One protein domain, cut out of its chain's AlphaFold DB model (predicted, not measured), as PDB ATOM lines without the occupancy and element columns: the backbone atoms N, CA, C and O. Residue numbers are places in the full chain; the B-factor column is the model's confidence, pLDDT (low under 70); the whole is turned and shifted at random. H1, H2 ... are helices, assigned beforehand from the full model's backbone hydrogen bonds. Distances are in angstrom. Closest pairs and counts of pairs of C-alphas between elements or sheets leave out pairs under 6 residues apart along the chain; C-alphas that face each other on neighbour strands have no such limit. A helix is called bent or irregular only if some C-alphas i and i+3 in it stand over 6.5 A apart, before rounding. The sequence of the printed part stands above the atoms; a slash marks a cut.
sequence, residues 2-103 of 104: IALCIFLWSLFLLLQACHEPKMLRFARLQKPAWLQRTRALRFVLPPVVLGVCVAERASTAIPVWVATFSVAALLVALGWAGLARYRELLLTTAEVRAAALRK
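What this domain is: This is residues 2 to 103 of the 104 residues of an uncharacterized protein of Gluconobacter albidus (UniProt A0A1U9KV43). The long helix H3 folds back on itself at residues 57 and 58 as a narrow V, with a short arm H3a and a much longer arm H3b, and H1 is set inside the V, touching both arms. The small helix H2 turns off the end of H1 at a corner, and residues 89 to 103, of which 89 to 101 belong to H3, stick out free and make much of the length. The printed part has 102 residues with three named helices, H1, H2 and H3 in that order, and no named strand; the class is all helix. The whole is loose, with a radius of gyration of the C-alphas of 18.4 A, and spans 69 by 26 by 18 A.

Where its parts are: H1 is residues 2 to 19, 25.5 A long, and begins with C-alpha 2 at (-18.161, -22.607, 37.179). H2 is residues 21 to 26. H3, residues 33 to 101, was assigned as one helix by its hydrogen bonds but is bent: C-alphas 56 and 59 are 9.4 A apart. Its arm H3a is residues 33 to 56, 36.7 A long, with a kink of 49 degrees near residue 40; it is irregular, with C-alphas 37 and 40 at 7.2 A. The arm H3b is residues 59 to 101, 64.9 A long, and is irregular, with C-alphas 59 and 62 at 7.6 A. It begins with C-alpha 59 at (-13.672, -14.644, 48.954) and ends with C-alpha 101 at (-52.206, -26.504, -1.921).

How they stand to each other: H1 touches H3a at a shallow tilt of 26 degrees, opposite ways; their closest C-alphas, of Cys 5 and Val 49, are 6.0 A apart. H1 touches H3b, whose residues 64 to 76 alone take part, at a steep tilt of 47 degrees, the same way; the closest C-alphas, of Ser 10 and Ala 72, are 4.9 A apart. H3a, with residues 49 to 54 alone, touches H3b, with residues 60 to 65 alone, at a shallow tilt of 31 degrees, opposite ways; the closest C-alphas, of Cys 53 and Ala 61, are 4.7 A apart. H1 and H2 only just touch, only at the corner by their link, with 3 pairs of C-alphas within 8 A, the closest those of Ala 17 and Met 23 at 6.1 A. H2 and H3b are close but not clearly touching, and H2 and H3a are apart. In H1 and H2 every O i to N i+4 pair is within hydrogen-bond range, against 10 of 20 in H3a and 38 of 39 in H3b.

The domain as a whole: The two C-alphas farthest apart, of Ser 59 and Lys 103, are 68.8 A apart. The printed part has no cut; the link from H1 to H2 is tight and that from H2 to H3 short. The mean pLDDT of the printed part is 82.2, with residues 27 to 29, 31, 35 to 36, 38 and 103 under 70.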
ATOM      1  N   ILE A   2     -17.623 -23.671  38.068       84.56
ATOM      2  CA  ILE A   2     -18.161 -22.607  37.179       84.56
ATOM      3  C   ILE A   2     -19.203 -23.127  36.174       84.56
ATOM      4  O   ILE A   2     -20.296 -22.573  36.089       84.56
ATOM      5  N   ALA A   3     -18.907 -24.220  35.464       85.62
ATOM      6  CA  ALA A   3     -19.845 -24.823  34.512       85.62
ATOM      7  C   ALA A   3     -21.159 -25.279  35.177       85.62
ATOM      8  O   ALA A   3     -22.231 -25.096  34.609       85.62
ATOM      9  N   LEU A   4     -21.089 -25.804  36.408       86.25
ATOM     10  CA  LEU A   4     -22.265 -26.195  37.189       86.25
ATOM     11  C   LEU A   4     -23.103 -24.970  37.580       86.25
ATOM     12  O   LEU A   4     -24.319 -24.997  37.426       86.25
ATOM     13  N   CYS A   5     -22.471 -23.879  38.027       86.19
ATOM     14  CA  CYS A   5     -23.161 -22.624  38.335       86.19
ATOM     15  C   CYS A   5     -23.852 -22.045  37.092       86.19
ATOM     16  O   CYS A   5     -25.013 -21.658  37.174       86.19
ATOM     17  N   ILE A   6     -23.177 -22.040  35.935       87.88
ATOM     18  CA  ILE A   6     -23.766 -21.595  34.661       87.88
ATOM     19  C   ILE A   6     -24.950 -22.484  34.272       87.88
ATOM     20  O   ILE A   6     -25.993 -21.967  33.879       87.88
ATOM     21  N   PHE A   7     -24.818 -23.806  34.403       87.94
ATOM     22  CA  PHE A   7     -25.899 -24.744  34.106       87.94
ATOM     23  C   PHE A   7     -27.116 -24.515  35.015       87.94
ATOM     24  O   PHE A   7     -28.235 -24.380  34.522       87.94
ATOM     25  N   LEU A   8     -26.901 -24.395  36.329       87.94
ATOM     26  CA  LEU A   8     -27.964 -24.123  37.300       87.94
ATOM     27  C   LEU A   8     -28.628 -22.764  37.047       87.94
ATOM     28  O   LEU A   8     -29.855 -22.677  37.044       87.94
ATOM     29  N   TRP A   9     -27.848 -21.720  36.766       90.50
ATOM     30  CA  TRP A   9     -28.389 -20.414  36.396       90.50
ATOM     31  C   TRP A   9     -29.187 -20.459  35.096       90.50
ATOM     32  O   TRP A   9     -30.267 -19.878  35.022       90.50
ATOM     33  N   SER A  10     -28.699 -21.186  34.092       88.19
ATOM     34  CA  SER A  10     -29.399 -21.346  32.816       88.19
ATOM     35  C   SER A  10     -30.727 -22.071  33.016       88.19
ATOM     36  O   SER A  10     -31.749 -21.626  32.501       88.19
ATOM     37  N   LEU A  11     -30.744 -23.133  33.827       87.75
ATOM     38  CA  LEU A  11     -31.965 -23.858  34.177       87.75
ATOM     39  C   LEU A  11     -32.959 -22.959  34.923       87.75
ATOM     40  O   LEU A  11     -34.146 -22.957  34.600       87.75
ATOM     41  N   PHE A  12     -32.480 -22.165  35.884       88.88
ATOM     42  CA  PHE A  12     -33.295 -21.193  36.615       88.88
ATOM     43  C   PHE A  12     -33.939 -20.161  35.685       88.88
ATOM     44  O   PHE A  12     -35.152 -19.954  35.733       88.88
ATOM     45  N   LEU A  13     -33.134 -19.531  34.833       88.44
ATOM     46  CA  LEU A  13     -33.576 -18.493  33.906       88.44
ATOM     47  C   LEU A  13     -34.523 -19.054  32.844       88.44
ATOM     48  O   LEU A  13     -35.523 -18.421  32.516       88.44
ATOM     49  N   LEU A  14     -34.263 -20.267  32.355       86.44
ATOM     50  CA  LEU A  14     -35.137 -20.943  31.403       86.44
ATOM     51  C   LEU A  14     -36.476 -21.319  32.046       86.44
ATOM     52  O   LEU A  14     -37.528 -21.102  31.442       86.44
ATOM     53  N   LEU A  15     -36.468 -21.793  33.296       84.38
ATOM     54  CA  LEU A  15     -37.692 -21.997  34.072       84.38
ATOM     55  C   LEU A  15     -38.448 -20.673  34.248       84.38
ATOM     56  O   LEU A  15     -39.652 -20.633  34.000       84.38
ATOM     57  N   GLN A  16     -37.773 -19.577  34.613       84.38
ATOM     58  CA  GLN A  16     -38.405 -18.257  34.718       84.38
ATOM     59  C   GLN A  16     -39.034 -17.806  33.394       84.38
ATOM     60  O   GLN A  16     -40.206 -17.426  33.389       84.38
ATOM     61  N   ALA A  17     -38.309 -17.919  32.279       82.25
ATOM     62  CA  ALA A  17     -38.811 -17.587  30.947       82.25
ATOM     63  C   ALA A  17     -40.048 -18.425  30.577       82.25
ATOM     64  O   ALA A  17     -41.028 -17.896  30.055       82.25
ATOM     65  N   CYS A  18     -40.056 -19.717  30.922       79.75
ATOM     66  CA  CYS A  18     -41.221 -20.586  30.737       79.75
ATOM     67  C   CYS A  18     -42.393 -20.216  31.661       79.75
ATOM     68  O   CYS A  18     -43.551 -20.486  31.346       79.75
ATOM     69  N   HIS A  19     -42.135 -19.639  32.834       78.62
ATOM     70  CA  HIS A  19     -43.190 -19.210  33.747       78.62
ATOM     71  C   HIS A  19     -43.816 -17.870  33.342       78.62
ATOM     72  O   HIS A  19     -44.995 -17.659  33.664       78.62
ATOM     73  N   GLU A  20     -43.067 -17.027  32.629       81.56
ATOM     74  CA  GLU A  20     -43.477 -15.701  32.180       81.56
ATOM     75  C   GLU A  20     -44.434 -15.800  30.973       81.56
ATOM     76  O   GLU A  20     -44.035 -16.178  29.865       81.56
ATOM     77  N   PRO A  21     -45.723 -15.445  31.132       74.62
ATOM     78  CA  PRO A  21     -46.725 -15.653  30.088       74.62
ATOM     79  C   PRO A  21     -46.451 -14.815  28.835       74.62
ATOM     80  O   PRO A  21     -46.810 -15.227  27.732       74.62
ATOM     81  N   LYS A  22     -45.794 -13.657  28.983       78.19
ATOM     82  CA  LYS A  22     -45.392 -12.806  27.856       78.19
ATOM     83  C   LYS A  22     -44.391 -13.533  26.957       78.19
ATOM     84  O   LYS A  22     -44.594 -13.590  25.750       78.19
ATOM     85  N   MET A  23     -43.367 -14.155  27.543       75.44
ATOM     86  CA  MET A  23     -42.324 -14.865  26.795       75.44
ATOM     87  C   MET A  23     -42.850 -16.120  26.096       75.44
ATOM     88  O   MET A  23     -42.484 -16.380  24.951       75.44
ATOM     89  N   LEU A  24     -43.758 -16.856  26.742       77.00
ATOM     90  CA  LEU A  24     -44.444 -17.992  26.121       77.00
ATOM     91  C   LEU A  24     -45.306 -17.580  24.924       77.00
ATOM     92  O   LEU A  24     -45.304 -18.272  23.907       77.00
ATOM     93  N   ARG A  25     -46.024 -16.450  25.023       74.25
ATOM     94  CA  ARG A  25     -46.828 -15.919  23.911       74.25
ATOM     95  C   ARG A  25     -45.958 -15.544  22.715       74.25
ATOM     96  O   ARG A  25     -46.309 -15.914  21.600       74.25
ATOM     97  N   PHE A  26     -44.817 -14.889  22.945       71.50
ATOM     98  CA  PHE A  26     -43.861 -14.578  21.875       71.50
ATOM     99  C   PHE A  26     -43.329 -15.838  21.187       71.50
ATOM    100  O   PHE A  26     -43.263 -15.887  19.964       71.50
ATOM    101  N   ALA A  27     -43.034 -16.888  21.954       66.44
ATOM    102  CA  ALA A  27     -42.596 -18.169  21.402       66.44
ATOM    103  C   ALA A  27     -43.751 -19.057  20.881       66.44
ATOM    104  O   ALA A  27     -43.500 -20.163  20.400       66.44
ATOM    105  N   ARG A  28     -45.012 -18.603  20.990       69.31
ATOM    106  CA  ARG A  28     -46.245 -19.367  20.707       69.31
ATOM    107  C   ARG A  28     -46.255 -20.769  21.346       69.31
ATOM    108  O   ARG A  28     -46.755 -21.729  20.762       69.31
ATOM    109  N   LEU A  29     -45.690 -20.892  22.546       69.56
ATOM    110  CA  LEU A  29     -45.617 -22.147  23.298       69.56
ATOM    111  C   LEU A  29     -46.779 -22.244  24.291       69.56
ATOM    112  O   LEU A  29     -47.064 -21.301  25.031       69.56
ATOM    113  N   GLN A  30     -47.435 -23.405  24.340       72.12
ATOM    114  CA  GLN A  30     -48.410 -23.701  25.388       72.12
ATOM    115  C   GLN A  30     -47.686 -23.992  26.703       72.12
ATOM    116  O   GLN A  30     -46.685 -24.708  26.729       72.12
ATOM    117  N   LYS A  31     -48.198 -23.436  27.806       67.31
ATOM    118  CA  LYS A  31     -47.621 -23.649  29.133       67.31
ATOM    119  C   LYS A  31     -47.870 -25.096  29.572       67.31
ATOM    120  O   LYS A  31     -49.033 -25.468  29.733       67.31
ATOM    121  N   PRO A  32     -46.829 -25.907  29.813       70.19
ATOM    122  CA  PRO A  32     -47.031 -27.285  30.237       70.19
ATOM    123  C   PRO A  32     -47.619 -27.353  31.653       70.19
ATOM    124  O   PRO A  32     -47.202 -26.602  32.536       70.19
ATOM    125  N   ALA A  33     -48.531 -28.295  31.905       70.00
ATOM    126  CA  ALA A  33     -49.144 -28.475  33.228       70.00
ATOM    127  C   ALA A  33     -48.117 -28.824  34.325       70.00
ATOM    128  O   ALA A  33     -48.241 -28.369  35.462       70.00
ATOM    129  N   TRP A  34     -47.054 -29.561  33.980       70.88
ATOM    130  CA  TRP A  34     -45.973 -29.918  34.909       70.88
ATOM    131  C   TRP A  34     -45.173 -28.704  35.405       70.88
ATOM    132  O   TRP A  34     -44.632 -28.736  36.509       70.88
ATOM    133  N   LEU A  35     -45.181 -27.600  34.650       69.31
ATOM    134  CA  LEU A  35     -44.494 -26.363  35.013       69.31
ATOM    135  C   LEU A  35     -45.121 -25.697  36.253       69.31
ATOM    136  O   LEU A  35     -44.475 -24.923  36.947       69.31
ATOM    137  N   GLN A  36     -46.379 -26.003  36.592       68.62
ATOM    138  CA  GLN A  36     -47.012 -25.512  37.825       68.62
ATOM    139  C   GLN A  36     -46.285 -26.018  39.085       68.62
ATOM    140  O   GLN A  36     -46.112 -25.255  40.037       68.62
ATOM    141  N   ARG A  37     -45.798 -27.270  39.075       70.25
ATOM    142  CA  ARG A  37     -45.106 -27.887  40.224       70.25
ATOM    143  C   ARG A  37     -43.731 -27.274  40.482       70.25
ATOM    144  O   ARG A  37     -43.299 -27.195  41.626       70.25
ATOM    145  N   THR A  38     -43.061 -26.775  39.445       69.00
ATOM    146  CA  THR A  38     -41.717 -26.184  39.544       69.00
ATOM    147  C   THR A  38     -41.715 -24.725  40.004       69.00
ATOM    148  O   THR A  38     -40.651 -24.125  40.142       69.00
ATOM    149  N   ARG A  39     -42.883 -24.134  40.303       70.00
ATOM    150  CA  ARG A  39     -43.000 -22.716  40.689       70.00
ATOM    151  C   ARG A  39     -42.213 -22.363  41.954       70.00
ATOM    152  O   ARG A  39     -41.721 -21.244  42.052       70.00
ATOM    153  N   ALA A  40     -42.091 -23.294  42.901       72.81
ATOM    154  CA  ALA A  40     -41.313 -23.101  44.127       72.81
ATOM    155  C   ALA A  40     -39.796 -23.168  43.876       72.81
ATOM    156  O   ALA A  40     -39.030 -22.464  44.532       72.81
ATOM    157  N   LEU A  41     -39.366 -23.937  42.868       73.81
ATOM    158  CA  LEU A  41     -37.954 -24.164  42.543       73.81
ATOM    159  C   LEU A  41     -37.215 -22.859  42.193       73.81
ATOM    160  O   LEU A  41     -36.018 -22.736  42.443       73.81
ATOM    161  N   ARG A  42     -37.943 -21.845  41.697       71.81
ATOM    162  CA  ARG A  42     -37.399 -20.509  41.395       71.81
ATOM    163  C   ARG A  42     -36.818 -19.799  42.624       71.81
ATOM    164  O   ARG A  42     -35.937 -18.966  42.494       71.81
ATOM    165  N   PHE A  43     -37.317 -20.089  43.818       77.19
ATOM    166  CA  PHE A  43     -36.825 -19.426  45.025       77.19
ATOM    167  C   PHE A  43     -35.667 -20.182  45.671       77.19
ATOM    168  O   PHE A  43     -34.881 -19.592  46.402       77.19
ATOM    169  N   VAL A  44     -35.540 -21.475  45.365       81.12
ATOM    170  CA  VAL A  44     -34.532 -22.357  45.957       81.12
ATOM    171  C   VAL A  44     -33.228 -22.336  45.154       81.12
ATOM    172  O   VAL A  44     -32.154 -22.414  45.737       81.12
ATOM    173  N   LEU A  45     -33.288 -22.180  43.828       81.56
ATOM    174  CA  LEU A  45     -32.084 -22.242  42.989       81.56
ATOM    175  C   LEU A  45     -31.047 -21.138  43.278       81.56
ATOM    176  O   LEU A  45     -29.883 -21.487  43.465       81.56
ATOM    177  N   PRO A  46     -31.405 -19.840  43.355       82.81
ATOM    178  CA  PRO A  46     -30.423 -18.780  43.595       82.81
ATOM    179  C   PRO A  46     -29.585 -18.954  44.881       82.81
ATOM    180  O   PRO A  46     -28.356 -18.861  44.782       82.81
ATOM    181  N   PRO A  47     -30.172 -19.263  46.061       85.44
ATOM    182  CA  PRO A  47     -29.385 -19.511  47.269       85.44
ATOM    183  C   PRO A  47     -28.583 -20.816  47.206       85.44
ATOM    184  O   PRO A  47     -27.487 -20.864  47.757       85.44
ATOM    185  N   VAL A  48     -29.055 -21.850  46.496       85.31
ATOM    186  CA  VAL A  48     -28.269 -23.081  46.278       85.31
ATOM    187  C   VAL A  48     -27.007 -22.786  45.468       85.31
ATOM    188  O   VAL A  48     -25.922 -23.208  45.861       85.31
ATOM    189  N   VAL A  49     -27.113 -22.022  44.373       84.94
ATOM    190  CA  VAL A  49     -25.938 -21.649  43.565       84.94
ATOM    191  C   VAL A  49     -24.964 -20.799  44.383       84.94
ATOM    192  O   VAL A  49     -23.757 -21.013  44.301       84.94
ATOM    193  N   LEU A  50     -25.473 -19.886  45.217       84.44
ATOM    194  CA  LEU A  50     -24.637 -19.100  46.124       84.44
ATOM    195  C   LEU A  50     -23.927 -19.992  47.155       84.44
ATOM    196  O   LEU A  50     -22.727 -19.835  47.364       84.44
ATOM    197  N   GLY A  51     -24.636 -20.958  47.747       84.12
ATOM    198  CA  GLY A  51     -24.065 -21.931  48.678       84.12
ATOM    199  C   GLY A  51     -22.945 -22.760  48.047       84.12
ATOM    200  O   GLY A  51     -21.896 -22.927  48.662       84.12
ATOM    201  N   VAL A  52     -23.115 -23.191  46.792       83.31
ATOM    202  CA  VAL A  52     -22.060 -23.881  46.026       83.31
ATOM    203  C   VAL A  52     -20.843 -22.975  45.809       83.31
ATOM    204  O   VAL A  52     -19.713 -23.421  45.987       83.31
ATOM    205  N   CYS A  53     -21.045 -21.697  45.470       83.38
ATOM    206  CA  CYS A  53     -19.938 -20.748  45.308       83.38
ATOM    207  C   CYS A  53     -19.185 -20.489  46.626       83.38
ATOM    208  O   CYS A  53     -17.956 -20.400  46.624       83.38
ATOM    209  N   VAL A  54     -19.906 -20.376  47.746       85.88
ATOM    210  CA  VAL A  54     -19.320 -20.152  49.079       85.88
ATOM    211  C   VAL A  54     -18.559 -21.381  49.574       85.88
ATOM    212  O   VAL A  54     -17.475 -21.217  50.132       85.88
ATOM    213  N   ALA A  55     -19.087 -22.587  49.339       85.38
ATOM    214  CA  ALA A  55     -18.463 -23.848  49.747       85.38
ATOM    215  C   ALA A  55     -17.079 -24.064  49.112       85.38
ATOM    216  O   ALA A  55     -16.210 -24.681  49.717       85.38
ATOM    217  N   GLU A  56     -16.869 -23.537  47.909       83.19
ATOM    218  CA  GLU A  56     -15.598 -23.639  47.187       83.19
ATOM    219  C   GLU A  56     -14.621 -22.527  47.577       83.19
ATOM    220  O   GLU A  56     -13.474 -22.794  47.937       83.19
ATOM    221  N   ARG A  57     -15.056 -21.259  47.519       82.56
ATOM    222  CA  ARG A  57     -14.242 -20.109  47.946       82.56
ATOM    223  C   ARG A  57     -15.113 -18.903  48.273       82.56
ATOM    224  O   ARG A  57     -15.526 -18.161  47.382       82.56
ATOM    225  N   ALA A  58     -15.288 -18.635  49.564       81.81
ATOM    226  CA  ALA A  58     -16.063 -17.495  50.054       81.81
ATOM    227  C   ALA A  58     -15.574 -16.134  49.511       81.81
ATOM    228  O   ALA A  58     -16.393 -15.296  49.141       81.81
ATOM    229  N   SER A  59     -14.255 -15.926  49.392       83.94
ATOM    230  CA  SER A  59     -13.672 -14.644  48.954       83.94
ATOM    231  C   SER A  59     -14.003 -14.271  47.507       83.94
ATOM    232  O   SER A  59     -14.096 -13.091  47.181       83.94
ATOM    233  N   THR A  60     -14.217 -15.263  46.639       85.25
ATOM    234  CA  THR A  60     -14.575 -15.059  45.228       85.25
ATOM    235  C   THR A  60     -16.017 -15.461  44.921       85.25
ATOM    236  O   THR A  60     -16.426 -15.417  43.764       85.25
ATOM    237  N   ALA A  61     -16.806 -15.845  45.928       82.75
ATOM    238  CA  ALA A  61     -18.138 -16.402  45.724       82.75
ATOM    239  C   ALA A  61     -19.083 -15.407  45.041       82.75
ATOM    240  O   ALA A  61     -19.697 -15.742  44.035       82.75
ATOM    241  N   ILE A  62     -19.153 -14.171  45.542       85.06
ATOM    242  CA  ILE A  62     -20.023 -13.116  44.999       85.06
ATOM    243  C   ILE A  62     -19.665 -12.768  43.542       85.06
ATOM    244  O   ILE A  62     -20.560 -12.833  42.696       85.06
ATOM    245  N   PRO A  63     -18.404 -12.438  43.189       87.19
ATOM    246  CA  PRO A  63     -18.077 -12.100  41.804       87.19
ATOM    247  C   PRO A  63     -18.293 -13.279  40.848       87.19
ATOM    248  O   PRO A  63     -18.815 -13.080  39.752       87.19
ATOM    249  N   VAL A  64     -17.980 -14.514  41.259       87.00
ATOM    250  CA  VAL A  64     -18.252 -15.715  40.448       87.00
ATOM    251  C   VAL A  64     -19.757 -15.932  40.271       87.00
ATOM    252  O   VAL A  64     -20.211 -16.250  39.170       87.00
ATOM    253  N   TRP A  65     -20.547 -15.727  41.322       87.69
ATOM    254  CA  TRP A  65     -22.001 -15.871  41.288       87.69
ATOM    255  C   TRP A  65     -22.651 -14.884  40.306       87.69
ATOM    256  O   TRP A  65     -23.449 -15.301  39.464       87.69
ATOM    257  N   VAL A  66     -22.241 -13.610  40.329       89.69
ATOM    258  CA  VAL A  66     -22.729 -12.569  39.401       89.69
ATOM    259  C   VAL A  66     -22.242 -12.803  37.965       89.69
ATOM    260  O   VAL A  66     -23.016 -12.664  37.013       89.69
ATOM    261  N   ALA A  67     -20.976 -13.186  37.783       89.50
ATOM    262  CA  ALA A  67     -20.421 -13.450  36.457       89.50
ATOM    263  C   ALA A  67     -21.123 -14.640  35.783       89.50
ATOM    264  O   ALA A  67     -21.555 -14.546  34.634       89.50
ATOM    265  N   THR A  68     -21.301 -15.743  36.515       90.69
ATOM    266  CA  THR A  68     -21.982 -16.938  35.992       90.69
ATOM    267  C   THR A  68     -23.465 -16.692  35.719       90.69
ATOM    268  O   THR A  68     -23.974 -17.201  34.721       90.69
ATOM    269  N   PHE A  69     -24.134 -15.858  36.524       90.94
ATOM    270  CA  PHE A  69     -25.490 -15.381  36.238       90.94
ATOM    271  C   PHE A  69     -25.558 -14.620  34.911       90.94
ATOM    272  O   PHE A  69     -26.402 -14.914  34.069       90.94
ATOM    273  N   SER A  70     -24.647 -13.666  34.704       92.50
ATOM    274  CA  SER A  70     -24.642 -12.797  33.519       92.50
ATOM    275  C   SER A  70     -24.416 -13.591  32.230       92.50
ATOM    276  O   SER A  70     -25.119 -13.392  31.239       92.50
ATOM    277  N   VAL A  71     -23.483 -14.550  32.256       92.44
ATOM    278  CA  VAL A  71     -23.234 -15.459  31.126       92.44
ATOM    279  C   VAL A  71     -24.466 -16.319  30.837       92.44
ATOM    280  O   VAL A  71     -24.890 -16.421  29.687       92.44
ATOM    281  N   ALA A  72     -25.080 -16.904  31.867       91.69
ATOM    282  CA  ALA A  72     -26.291 -17.702  31.700       91.69
ATOM    283  C   ALA A  72     -27.469 -16.872  31.158       91.69
ATOM    284  O   ALA A  72     -28.212 -17.348  30.300       91.69
ATOM    285  N   ALA A  73     -27.617 -15.620  31.602       90.88
ATOM    286  CA  ALA A  73     -28.629 -14.692  31.100       90.88
ATOM    287  C   ALA A  73     -28.468 -14.426  29.604       90.88
ATOM    288  O   ALA A  73     -29.450 -14.518  28.866       90.88
ATOM    289  N   LEU A  74     -27.239 -14.181  29.141       92.94
ATOM    290  CA  LEU A  74     -26.952 -14.028  27.715       92.94
ATOM    291  C   LEU A  74     -27.297 -15.297  26.929       92.94
ATOM    292  O   LEU A  74     -27.982 -15.212  25.911       92.94
ATOM    293  N   LEU A  75     -26.886 -16.473  27.412       91.81
ATOM    294  CA  LEU A  75     -27.164 -17.748  26.740       91.81
ATOM    295  C   LEU A  75     -28.666 -18.018  26.607       91.81
ATOM    296  O   LEU A  75     -29.138 -18.358  25.521       91.81
ATOM    297  N   VAL A  76     -29.428 -17.840  27.688       90.56
ATOM    298  CA  VAL A  76     -30.879 -18.063  27.671       90.56
ATOM    299  C   VAL A  76     -31.582 -17.024  26.802       90.56
ATOM    300  O   VAL A  76     -32.465 -17.393  26.029       90.56
ATOM    301  N   ALA A  77     -31.178 -15.751  26.859       89.50
ATOM    302  CA  ALA A  77     -31.750 -14.702  26.018       89.50
ATOM    303  C   ALA A  77     -31.523 -14.979  24.523       89.50
ATOM    304  O   ALA A  77     -32.473 -14.923  23.739       89.50
ATOM    305  N   LEU A  78     -30.296 -15.345  24.136       91.44
ATOM    306  CA  LEU A  78     -29.962 -15.720  22.759       91.44
ATOM    307  C   LEU A  78     -30.725 -16.972  22.315       91.44
ATOM    308  O   LEU A  78     -31.280 -16.993  21.216       91.44
ATOM    309  N   GLY A  79     -30.816 -17.987  23.179       88.81
ATOM    310  CA  GLY A  79     -31.596 -19.193  22.912       88.81
ATOM    311  C   GLY A  79     -33.078 -18.890  22.684       88.81
ATOM    312  O   GLY A  79     -33.684 -19.423  21.753       88.81
ATOM    313  N   TRP A  80     -33.658 -17.989  23.478       86.69
ATOM    314  CA  TRP A  80     -35.061 -17.599  23.338       86.69
ATOM    315  C   TRP A  80     -35.318 -16.768  22.082       86.69
ATOM    316  O   TRP A  80     -36.292 -17.018  21.370       86.69
ATOM    317  N   ALA A  81     -34.426 -15.826  21.768       87.38
ATOM    318  CA  ALA A  81     -34.485 -15.046  20.535       87.38
ATOM    319  C   ALA A  81     -34.372 -15.949  19.294       87.38
ATOM    320  O   ALA A  81     -35.177 -15.836  18.367       87.38
ATOM    321  N   GLY A  82     -33.429 -16.897  19.307       87.62
ATOM    322  CA  GLY A  82     -33.261 -17.886  18.243       87.62
ATOM    323  C   GLY A  82     -34.491 -18.778  18.075       87.62
ATOM    324  O   GLY A  82     -34.972 -18.962  16.957       87.62
ATOM    325  N   LEU A  83     -35.058 -19.277  19.179       86.38
ATOM    326  CA  LEU A  83     -36.268 -20.100  19.152       86.38
ATOM    327  C   LEU A  83     -37.477 -19.336  18.596       86.38
ATOM    328  O   LEU A  83     -38.220 -19.886  17.779       86.38
ATOM    329  N   ALA A  84     -37.669 -18.083  19.015       83.50
ATOM    330  CA  ALA A  84     -38.743 -17.231  18.512       83.50
ATOM    331  C   ALA A  84     -38.616 -17.019  16.996       83.50
ATOM    332  O   ALA A  84     -39.588 -17.212  16.265       83.50
ATOM    333  N   ARG A  85     -37.401 -16.724  16.515       86.00
ATOM    334  CA  ARG A  85     -37.132 -16.537  15.084       86.00
ATOM    335  C   ARG A  85     -37.321 -17.822  14.278       86.00
ATOM    336  O   ARG A  85     -37.913 -17.796  13.204       86.00
ATOM    337  N   TYR A  86     -36.862 -18.957  14.799       85.06
ATOM    338  CA  TYR A  86     -37.036 -20.255  14.150       85.06
ATOM    339  C   TYR A  86     -38.517 -20.644  14.030       85.06
ATOM    340  O   TYR A  86     -38.966 -21.097  12.977       85.06
ATOM    341  N   ARG A  87     -39.305 -20.412  15.088       82.12
ATOM    342  CA  ARG A  87     -40.762 -20.627  15.089       82.12
ATOM    343  C   ARG A  87     -41.477 -19.748  14.069       82.12
ATOM    344  O   ARG A  87     -42.373 -20.240  13.389       82.12
ATOM    345  N   GLU A  88     -41.089 -18.480  13.970       83.12
ATOM    346  CA  GLU A  88     -41.621 -17.546  12.975       83.12
ATOM    347  C   GLU A  88     -41.394 -18.081  11.552       83.12
ATOM    348  O   GLU A  88     -42.356 -18.267  10.813       83.12
ATOM    349  N   LEU A  89     -40.154 -18.460  11.220       85.62
ATOM    350  CA  LEU A  89     -39.796 -19.007   9.903       85.62
ATOM    351  C   LEU A  89     -40.555 -20.299   9.556       85.62
ATOM    352  O   LEU A  89     -41.011 -20.468   8.420       85.62
ATOM    353  N   LEU A  90     -40.714 -21.211  10.520       84.12
ATOM    354  CA  LEU A  90     -41.468 -22.453  10.320       84.12
ATOM    355  C   LEU A  90     -42.945 -22.192  10.011       84.12
ATOM    356  O   LEU A  90     -43.506 -22.832   9.121       84.12
ATOM    357  N   LEU A  91     -43.573 -21.259  10.731       81.25
ATOM    358  CA  LEU A  91     -44.978 -20.912  10.518       81.25
ATOM    359  C   LEU A  91     -45.185 -20.247   9.160       81.25
ATOM    360  O   LEU A  91     -46.064 -20.678   8.419       81.25
ATOM    361  N   THR A  92     -44.333 -19.289   8.789       81.94
ATOM    362  CA  THR A  92     -44.397 -18.651   7.466       81.94
ATOM    363  C   THR A  92     -44.265 -19.687   6.350       81.94
ATOM    364  O   THR A  92     -45.029 -19.673   5.389       81.94
ATOM    365  N   THR A  93     -43.348 -20.648   6.492       84.38
ATOM    366  CA  THR A  93     -43.167 -21.718   5.497       84.38
ATOM    367  C   THR A  93     -44.395 -22.632   5.406       84.38
ATOM    368  O   THR A  93     -44.797 -23.028   4.309       84.38
ATOM    369  N   ALA A  94     -45.011 -22.966   6.543       80.94
ATOM    370  CA  ALA A  94     -46.222 -23.782   6.586       80.94
ATOM    371  C   ALA A  94     -47.428 -23.062   5.955       80.94
ATOM    372  O   ALA A  94     -48.164 -23.677   5.184       80.94
ATOM    373  N   GLU A  95     -47.598 -21.766   6.226       83.12
ATOM    374  CA  GLU A  95     -48.653 -20.935   5.633       83.12
ATOM    375  C   GLU A  95     -48.500 -20.831   4.110       83.12
ATOM    376  O   GLU A  95     -49.475 -21.019   3.381       83.12
ATOM    377  N   VAL A  96     -47.273 -20.628   3.615       82.75
ATOM    378  CA  VAL A  96     -46.984 -20.592   2.171       82.75
ATOM    379  C   VAL A  96     -47.324 -21.929   1.504       82.75
ATOM    380  O   VAL A  96     -47.972 -21.939   0.456       82.75
ATOM    381  N   ARG A  97     -46.961 -23.066   2.116       82.31
ATOM    382  CA  ARG A  97     -47.325 -24.399   1.595       82.31
ATOM    383  C   ARG A  97     -48.835 -24.633   1.591       82.31
ATOM    384  O   ARG A  97     -49.368 -25.133   0.606       82.31
ATOM    385  N   ALA A  98     -49.529 -24.257   2.664       81.06
ATOM    386  CA  ALA A  98     -50.981 -24.399   2.753       81.06
ATOM    387  C   ALA A  98     -51.715 -23.524   1.720       81.06
ATOM    388  O   ALA A  98     -52.734 -23.942   1.170       81.06
ATOM    389  N   ALA A  99     -51.193 -22.328   1.430       82.19
ATOM    390  CA  ALA A  99     -51.736 -21.446   0.402       82.19
ATOM    391  C   ALA A  99     -51.509 -21.980  -1.022       82.19
ATOM    392  O   ALA A  99     -52.366 -21.778  -1.880       82.19
ATOM    393  N   ALA A 100     -50.386 -22.662  -1.275       79.75
ATOM    394  CA  ALA A 100     -50.115 -23.310  -2.557       79.75
ATOM    395  C   ALA A 100     -51.080 -24.481  -2.820       79.75
ATOM    396  O   ALA A 100     -51.700 -24.522  -3.874       79.75
ATOM    397  N   LEU A 101     -51.299 -25.348  -1.824       80.62
ATOM    398  CA  LEU A 101     -52.206 -26.504  -1.921       80.62
ATOM    399  C   LEU A 101     -53.693 -26.141  -2.071       80.62
ATOM    400  O   LEU A 101     -54.482 -26.975  -2.481       80.62
ATOM    401  N   ARG A 102     -54.105 -24.919  -1.707       74.00
ATOM    402  CA  ARG A 102     -55.489 -24.439  -1.906       74.00
ATOM    403  C   ARG A 102     -55.771 -23.923  -3.318       74.00
ATOM    404  O   ARG A 102     -56.918 -23.593  -3.606       74.00
ATOM    405  N   LYS A 103     -54.732 -23.725  -4.132       69.88
ATOM    406  CA  LYS A 103     -54.844 -23.208  -5.504       69.88
ATOM    407  C   LYS A 103     -54.833 -24.316  -6.560       69.88
ATOM    408  O   LYS A 103     -55.064 -24.001  -7.724       69.88
TER     409      LYS A 103